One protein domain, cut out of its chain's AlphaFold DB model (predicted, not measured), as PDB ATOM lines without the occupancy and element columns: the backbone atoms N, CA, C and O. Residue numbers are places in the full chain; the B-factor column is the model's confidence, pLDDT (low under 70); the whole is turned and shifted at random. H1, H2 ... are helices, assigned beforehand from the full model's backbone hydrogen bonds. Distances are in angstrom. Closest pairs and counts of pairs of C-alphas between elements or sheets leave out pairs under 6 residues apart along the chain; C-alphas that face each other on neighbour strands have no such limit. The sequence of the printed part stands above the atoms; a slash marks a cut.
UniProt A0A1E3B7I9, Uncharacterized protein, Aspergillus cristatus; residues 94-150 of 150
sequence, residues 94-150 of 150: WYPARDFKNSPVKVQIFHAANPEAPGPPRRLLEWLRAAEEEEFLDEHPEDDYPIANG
ATOM      1  N   TRP A  94     413.358 535.995 876.131       81.75
ATOM      2  CA  TRP A  94     411.909 536.082 876.014       81.75
ATOM      3  C   TRP A  94     411.308 536.649 877.297       81.75
ATOM      4  O   TRP A  94     411.580 536.151 878.391       81.75
ATOM      5  N   TYR A  95     410.441 537.647 877.147       84.12
ATOM      6  CA  TYR A  95     409.696 538.249 878.249       84.12
ATOM      7  C   TYR A  95     408.228 537.795 878.227       84.12
ATOM      8  O   TYR A  95     407.649 537.664 877.143       84.12
ATOM      9  N   PRO A  96     407.616 537.544 879.398       88.81
ATOM     10  CA  PRO A  96     406.182 537.309 879.518       88.81
ATOM     11  C   PRO A  96     405.363 538.443 878.898       88.81
ATOM     12  O   PRO A  96     405.702 539.620 879.028       88.81
ATOM     13  N   ALA A  97     404.243 538.112 878.256       89.31
ATOM     14  CA  ALA A  97     403.404 539.128 877.637       89.31
ATOM     15  C   ALA A  97     402.756 540.054 878.680       89.31
ATOM     16  O   ALA A  97     402.544 541.237 878.396       89.31
ATOM     17  N   ARG A  98     402.484 539.544 879.893       91.44
ATOM     18  CA  ARG A  98     401.908 540.318 881.006       91.44
ATOM     19  C   ARG A  98     402.690 541.593 881.336       91.44
ATOM     20  O   ARG A  98     402.078 542.574 881.751       91.44
ATOM     21  N   ASP A  99     404.005 541.600 881.108       92.19
ATOM     22  CA  ASP A  99     404.885 542.736 881.416       92.19
ATOM     23  C   ASP A  99     404.584 543.946 880.514       92.19
ATOM     24  O   ASP A  99     404.863 545.094 880.865       92.19
ATOM     25  N   PHE A 100     403.938 543.708 879.370       91.44
ATOM     26  CA  PHE A 100     403.585 544.721 878.379       91.44
ATOM     27  C   PHE A 100     402.117 545.173 878.459       91.44
ATOM     28  O   PHE A 100     401.661 545.929 877.597       91.44
ATOM     29  N   LYS A 101     401.372 544.771 879.502       90.62
ATOM     30  CA  LYS A 101     399.944 545.098 879.688       90.62
ATOM     31  C   LYS A 101     399.648 546.600 879.675       90.62
ATOM     32  O   LYS A 101     398.617 547.017 879.162       90.62
ATOM     33  N   ASN A 102     400.587 547.412 880.159       89.81
ATOM     34  CA  ASN A 102     400.477 548.877 880.197       89.81
ATOM     35  C   ASN A 102     400.858 549.551 878.865       89.81
ATOM     36  O   ASN A 102     400.974 550.772 878.780       89.81
ATOM     37  N   SER A 103     401.125 548.777 877.813       91.81
ATOM     38  CA  SER A 103     401.398 549.281 876.465       91.81
ATOM     39  C   SER A 103     400.711 548.424 875.392       91.81
ATOM     40  O   SER A 103     401.356 547.991 874.432       91.81
ATOM     41  N   PRO A 104     399.388 548.196 875.498       93.38
ATOM     42  CA  PRO A 104     398.691 547.193 874.695       93.38
ATOM     43  C   PRO A 104     398.610 547.560 873.209       93.38
ATOM     44  O   PRO A 104     398.640 546.680 872.354       93.38
ATOM     45  N   VAL A 105     398.603 548.855 872.876       93.31
ATOM     46  CA  VAL A 105     398.656 549.325 871.480       93.31
ATOM     47  C   VAL A 105     399.964 548.899 870.804       93.31
ATOM     48  O   VAL A 105     399.950 548.444 869.662       93.31
ATOM     49  N   LYS A 106     401.101 548.971 871.511       92.25
ATOM     50  CA  LYS A 106     402.394 548.520 870.969       92.25
ATOM     51  C   LYS A 106     402.411 547.006 870.756       92.25
ATOM     52  O   LYS A 106     402.896 546.551 869.725       92.25
ATOM     53  N   VAL A 107     401.827 546.247 871.686       91.50
ATOM     54  CA  VAL A 107     401.665 544.789 871.558       91.50
ATOM     55  C   VAL A 107     400.810 544.449 870.331       91.50
ATOM     56  O   VAL A 107     401.195 543.607 869.524       91.50
ATOM     57  N   GLN A 108     399.692 545.152 870.125       92.00
ATOM     58  CA  GLN A 108     398.831 544.961 868.954       92.00
ATOM     59  C   GLN A 108     399.573 545.215 867.635       92.00
ATOM     60  O   GLN A 108     399.493 544.391 866.724       92.00
ATOM     61  N   ILE A 109     400.308 546.324 867.534       92.94
ATOM     62  CA  ILE A 109     401.090 546.669 866.338       92.94
ATOM     63  C   ILE A 109     402.165 545.610 866.072       92.94
ATOM     64  O   ILE A 109     402.329 545.185 864.930       92.94
ATOM     65  N   PHE A 110     402.858 545.146 867.116       90.56
ATOM     66  CA  PHE A 110     403.879 544.111 866.991       90.56
ATOM     67  C   PHE A 110     403.317 542.824 866.375       90.56
ATOM     68  O   PHE A 110     403.854 542.350 865.376       90.56
ATOM     69  N   HIS A 111     402.217 542.283 866.908       89.12
ATOM     70  CA  HIS A 111     401.629 541.050 866.371       89.12
ATOM     71  C   HIS A 111     400.993 541.245 864.987       89.12
ATOM     72  O   HIS A 111     401.024 540.328 864.173       89.12
ATOM     73  N   ALA A 112     400.472 542.438 864.675       89.50
ATOM     74  CA  ALA A 112     399.988 542.756 863.330       89.50
ATOM     75  C   ALA A 112     401.122 542.797 862.288       89.50
ATOM     76  O   ALA A 112     400.923 542.388 861.146       89.50
ATOM     77  N   ALA A 113     402.310 543.273 862.677       91.50
ATOM     78  CA  ALA A 113     403.494 543.317 861.820       91.50
ATOM     79  C   ALA A 113     404.226 541.965 861.713       91.50
ATOM     80  O   ALA A 113     404.968 541.753 860.755       91.50
ATOM     81  N   ASN A 114     404.013 541.051 862.666       88.44
ATOM     82  CA  ASN A 114     404.709 539.764 862.763       88.44
ATOM     83  C   ASN A 114     403.715 538.582 862.790       88.44
ATOM     84  O   ASN A 114     403.575 537.930 863.825       88.44
ATOM     85  N   PRO A 115     403.038 538.263 861.670       87.19
ATOM     86  CA  PRO A 115     402.040 537.186 861.619       87.19
ATOM     87  C   PRO A 115     402.626 535.780 861.839       87.19
ATOM     88  O   PRO A 115     401.907 534.872 862.246       87.19
ATOM     89  N   GLU A 116     403.928 535.601 861.595       85.69
ATOM     90  CA  GLU A 116     404.655 534.342 861.827       85.69
ATOM     91  C   GLU A 116     404.987 534.106 863.315       85.69
ATOM     92  O   GLU A 116     405.344 532.994 863.708       85.69
ATOM     93  N   ALA A 117     404.893 535.139 864.159       83.31
ATOM     94  CA  ALA A 117     405.099 535.006 865.598       83.31
ATOM     95  C   ALA A 117     403.891 534.314 866.262       83.31
ATOM     96  O   ALA A 117     402.792 534.298 865.695       83.31
ATOM     97  N   PRO A 118     404.044 533.774 867.489       83.81
ATOM     98  CA  PRO A 118     402.896 533.375 868.296       83.81
ATOM     99  C   PRO A 118     401.852 534.495 868.331       83.81
ATOM    100  O   PRO A 118     402.205 535.673 868.436       83.81
ATOM    101  N   GLY A 119     400.578 534.129 868.200       85.44
ATOM    102  CA  GLY A 119     399.492 535.100 868.163       85.44
ATOM    103  C   GLY A 119     399.436 535.964 869.429       85.44
ATOM    104  O   GLY A 119     400.042 535.625 870.451       85.44
ATOM    105  N   PRO A 120     398.719 537.094 869.380       91.50
ATOM    106  CA  PRO A 120     398.664 538.031 870.493       91.50
ATOM    107  C   PRO A 120     398.114 537.381 871.771       91.50
ATOM    108  O   PRO A 120     397.372 536.398 871.689       91.50
ATOM    109  N   PRO A 121     398.405 537.946 872.956       93.12
ATOM    110  CA  PRO A 121     397.830 537.482 874.214       93.12
ATOM    111  C   PRO A 121     396.300 537.443 874.162       93.12
ATOM    112  O   PRO A 121     395.665 538.362 873.640       93.12
ATOM    113  N   ARG A 122     395.684 536.416 874.755       93.06
ATOM    114  CA  ARG A 122     394.218 536.241 874.797       93.06
ATOM    115  C   ARG A 122     393.490 537.463 875.337       93.06
ATOM    116  O   ARG A 122     392.433 537.820 874.827       93.06
ATOM    117  N   ARG A 123     394.073 538.112 876.344       94.44
ATOM    118  CA  ARG A 123     393.504 539.293 876.999       94.44
ATOM    119  C   ARG A 123     393.864 540.620 876.326       94.44
ATOM    120  O   ARG A 123     393.491 541.660 876.857       94.44
ATOM    121  N   LEU A 124     394.503 540.623 875.148       93.69
ATOM    122  CA  LEU A 124     394.915 541.862 874.473       93.69
ATOM    123  C   LEU A 124     393.750 542.844 874.264       93.69
ATOM    124  O   LEU A 124     393.926 544.042 874.461       93.69
ATOM    125  N   LEU A 125     392.551 542.359 873.918       94.19
ATOM    126  CA  LEU A 125     391.375 543.225 873.758       94.19
ATOM    127  C   LEU A 125     390.966 543.908 875.072       94.19
ATOM    128  O   LEU A 125     390.556 545.064 875.069       94.19
ATOM    129  N   GLU A 126     391.078 543.200 876.191       95.00
ATOM    130  CA  GLU A 126     390.778 543.763 877.505       95.00
ATOM    131  C   GLU A 126     391.852 544.750 877.945       95.00
ATOM    132  O   GLU A 126     391.518 545.784 878.508       95.00
ATOM    133  N   TRP A 127     393.122 544.477 877.637       95.50
ATOM    134  CA  TRP A 127     394.201 545.425 877.895       95.50
ATOM    135  C   TRP A 127     394.004 546.715 877.092       95.50
ATOM    136  O   TRP A 127     394.158 547.800 877.637       95.50
ATOM    137  N   LEU A 128     393.618 546.605 875.814       95.62
ATOM    138  CA  LEU A 128     393.302 547.757 874.962       95.62
ATOM    139  C   LEU A 128     392.148 548.588 875.534       95.62
ATOM    140  O   LEU A 128     392.270 549.807 875.593       95.62
ATOM    141  N   ARG A 129     391.071 547.937 875.993       95.44
ATOM    142  CA  ARG A 129     389.948 548.629 876.642       95.44
ATOM    143  C   ARG A 129     390.386 549.323 877.929       95.44
ATOM    144  O   ARG A 129     390.097 550.495 878.105       95.44
ATOM    145  N   ALA A 130     391.125 548.630 878.790       94.06
ATOM    146  CA  ALA A 130     391.605 549.205 880.040       94.06
ATOM    147  C   ALA A 130     392.529 550.412 879.805       94.06
ATOM    148  O   ALA A 130     392.436 551.400 880.518       94.06
ATOM    149  N   ALA A 131     393.370 550.381 878.766       93.50
ATOM    150  CA  ALA A 131     394.187 551.534 878.388       93.50
ATOM    151  C   ALA A 131     393.359 552.712 877.845       93.50
ATOM    152  O   ALA A 131     393.736 553.858 878.073       93.50
ATOM    153  N   GLU A 132     392.252 552.449 877.145       94.62
ATOM    154  CA  GLU A 132     391.301 553.483 876.707       94.62
ATOM    155  C   GLU A 132     390.536 554.094 877.892       94.62
ATOM    156  O   GLU A 132     390.300 555.300 877.920       94.62
ATOM    157  N   GLU A 133     390.189 553.276 878.884       94.50
ATOM    158  CA  GLU A 133     389.448 553.676 880.086       94.50
ATOM    159  C   GLU A 133     390.363 554.172 881.228       94.50
ATOM    160  O   GLU A 133     389.871 554.561 882.284       94.50
ATOM    161  N   GLU A 134     391.686 554.203 881.016       90.50
ATOM    162  CA  GLU A 134     392.718 554.511 882.026       90.50
ATOM    163  C   GLU A 134     392.611 553.650 883.305       90.50
ATOM    164  O   GLU A 134     392.957 554.074 884.412       90.50
ATOM    165  N   GLU A 135     392.152 552.406 883.157       93.38
ATOM    166  CA  GLU A 135     391.980 551.447 884.243       93.38
ATOM    167  C   GLU A 135     393.177 550.499 884.379       93.38
ATOM    168  O   GLU A 135     393.792 550.055 883.407       93.38
ATOM    169  N   PHE A 136     393.484 550.130 885.624       89.62
ATOM    170  CA  PHE A 136     394.471 549.097 885.915       89.62
ATOM    171  C   PHE A 136     393.792 547.735 886.004       89.62
ATOM    172  O   PHE A 136     392.881 547.530 886.802       89.62
ATOM    173  N   LEU A 137     394.278 546.782 885.212       90.38
ATOM    174  CA  LEU A 137     393.852 545.391 885.299       90.38
ATOM    175  C   LEU A 137     394.732 544.620 886.279       90.38
ATOM    176  O   LEU A 137     395.960 544.619 886.154       90.38
ATOM    177  N   ASP A 138     394.089 543.869 887.167       92.06
ATOM    178  CA  ASP A 138     394.767 542.884 888.003       92.06
ATOM    179  C   ASP A 138     395.502 541.830 887.156       92.06
ATOM    180  O   ASP A 138     395.201 541.592 885.976       92.06
ATOM    181  N   GLU A 139     396.494 541.181 887.767       89.56
ATOM    182  CA  GLU A 139     397.160 540.024 887.174       89.56
ATOM    183  C   GLU A 139     396.163 538.903 886.886       89.56
ATOM    184  O   GLU A 139     395.283 538.592 887.691       89.56
ATOM    185  N   HIS A 140     396.340 538.247 885.743       92.06
ATOM    186  CA  HIS A 140     395.490 537.146 885.342       92.06
ATOM    187  C   HIS A 140     396.297 535.960 884.829       92.06
ATOM    188  O   HIS A 140     397.268 536.137 884.092       92.06
ATOM    189  N   PRO A 141     395.870 534.720 885.136       89.19
ATOM    190  CA  PRO A 141     396.540 533.517 884.650       89.19
ATOM    191  C   PRO A 141     396.638 533.442 883.125       89.19
ATOM    192  O   PRO A 141     397.520 532.757 882.623       89.19
ATOM    193  N   GLU A 142     395.752 534.128 882.396       89.56
ATOM    194  CA  GLU A 142     395.743 534.125 880.927       89.56
ATOM    195  C   GLU A 142     396.474 535.285 880.253       89.56
ATOM    196  O   GLU A 142     396.427 535.394 879.028       89.56
ATOM    197  N   ASP A 143     397.160 536.130 881.020       90.94
ATOM    198  CA  ASP A 143     397.895 537.267 880.460       90.94
ATOM    199  C   ASP A 143     399.029 536.846 879.511       90.94
ATOM    200  O   ASP A 143     399.369 537.597 878.603       90.94
ATOM    201  N   ASP A 144     399.571 535.634 879.668       90.56
ATOM    202  CA  ASP A 144     400.666 535.118 878.834       90.56
ATOM    203  C   ASP A 144     400.225 534.082 877.793       90.56
ATOM    204  O   ASP A 144     401.055 533.585 877.033       90.56
ATOM    205  N   TYR A 145     398.938 533.711 877.742       90.44
ATOM    206  CA  TYR A 145     398.488 532.712 876.772       90.44
ATOM    207  C   TYR A 145     398.215 533.368 875.418       90.44
ATOM    208  O   TYR A 145     397.344 534.237 875.342       90.44
ATOM    209  N   PRO A 146     398.879 532.933 874.333       87.94
ATOM    210  CA  PRO A 146     398.597 533.445 873.003       87.94
ATOM    211  C   PRO A 146     397.257 532.911 872.483       87.94
ATOM    212  O   PRO A 146     396.808 531.804 872.815       87.94
ATOM    213  N   ILE A 147     396.611 533.692 871.624       85.62
ATOM    214  CA  ILE A 147     395.555 533.205 870.739       85.62
ATOM    215  C   ILE A 147     396.249 532.367 869.661       85.62
ATOM    216  O   ILE A 147     397.191 532.830 869.025       85.62
ATOM    217  N   ALA A 148     395.827 531.113 869.477       73.38
ATOM    218  CA  ALA A 148     396.371 530.282 868.407       73.38
ATOM    219  C   ALA A 148     396.049 530.927 867.051       73.38
ATOM    220  O   ALA A 148     394.885 531.230 866.784       73.38
ATOM    221  N   ASN A 149     397.068 531.132 866.212       61.47
ATOM    222  CA  ASN A 149     396.861 531.531 864.822       61.47
ATOM    223  C   ASN A 149     396.155 530.358 864.117       61.47
ATOM    224  O   ASN A 149     396.707 529.256 864.065       61.47
ATOM    225  N   GLY A 150     394.899 530.564 863.711       51.56
ATOM    226  CA  GLY A 150     394.085 529.581 862.984       51.56
ATOM    227  C   GLY A 150     394.407 529.529 861.500       51.56
ATOM    228  O   GLY A 150     394.892 530.551 860.970       51.56
TER     229      GLY A 150
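What this domain is: This is residues 94 to 150 of the 150 residues of an uncharacterized protein of Aspergillus cristatus (UniProt A0A1E3B7I9). A small helical hairpin, H2 and H3, opened to a steep angle, has the short helix H1 just before it, and a long tail with no named element, residues 133 to 150, folds back from the end of H3 toward the opposite end of the model. The two helices of the hairpin meet where H2 begins, beside the middle of H3. The printed part has 57 residues with three named helices, H1, H2 and H3 in that order along the chain, and no named strand; the class is all helix, though under half of the residues, 23 of 57, are in named elements. The whole is compact, with a radius of gyration of the C-alphas of 10.8 A, and spans 31 by 21 by 21 A.

How they stand to each other: Start at H2, residues 104 to 113, the longest helix, and look across to H3, residues 124 to 132. The two touch, with 7 pairs of C-alphas within 8 A, and the closest C-alphas are those of Pro 104 and Leu 128, 5.4 A apart. They run opposite ways at a steep tilt of 44 degrees and form a helical hairpin. Now look at H1, residues 97 to 100, which is close to H2 but not clearly touching it: their closest C-alphas, those of Phe 100 and Val 107, are 7.1 A apart. H1 and H3 are near each other, with 5 pairs of C-alphas within 10 A. In the backbone, every O i to N i+4 pair of H2 and H3 is within hydrogen-bond range; H1, with 4 residues, is too short for such a pair, and its 1 pair of O i and N i+3 is within range.

Where its parts are: Find C-alpha 104 at (398.691, 547.193, 874.695); from there H2 runs 14.3 A to C-alpha 113 at (403.494, 543.317, 861.820). H3 runs 12.4 A from C-alpha 124 to C-alpha 132, which you find at (391.301, 553.483, 876.707). Going back along the chain, H1 begins at C-alpha 97, at (403.404, 539.128, 877.637), and is 5.6 A long.

The domain as a whole: The two C-alphas farthest apart are those of Glu 134 and Gly 150, 31.4 A, both in the stretch 133 to 150, whose C-alphas lie 7 to 17 A from the mean of the C-alphas. The link from H1 to H2 is tight, with 3 residues, and the link from H2 to H3 is short, with 10. The printed part has no cut, and it ends at Gly 150, the chain's last residue. The mean pLDDT of the printed part is 89.3; look to residues 149 to 150 for the values under 70.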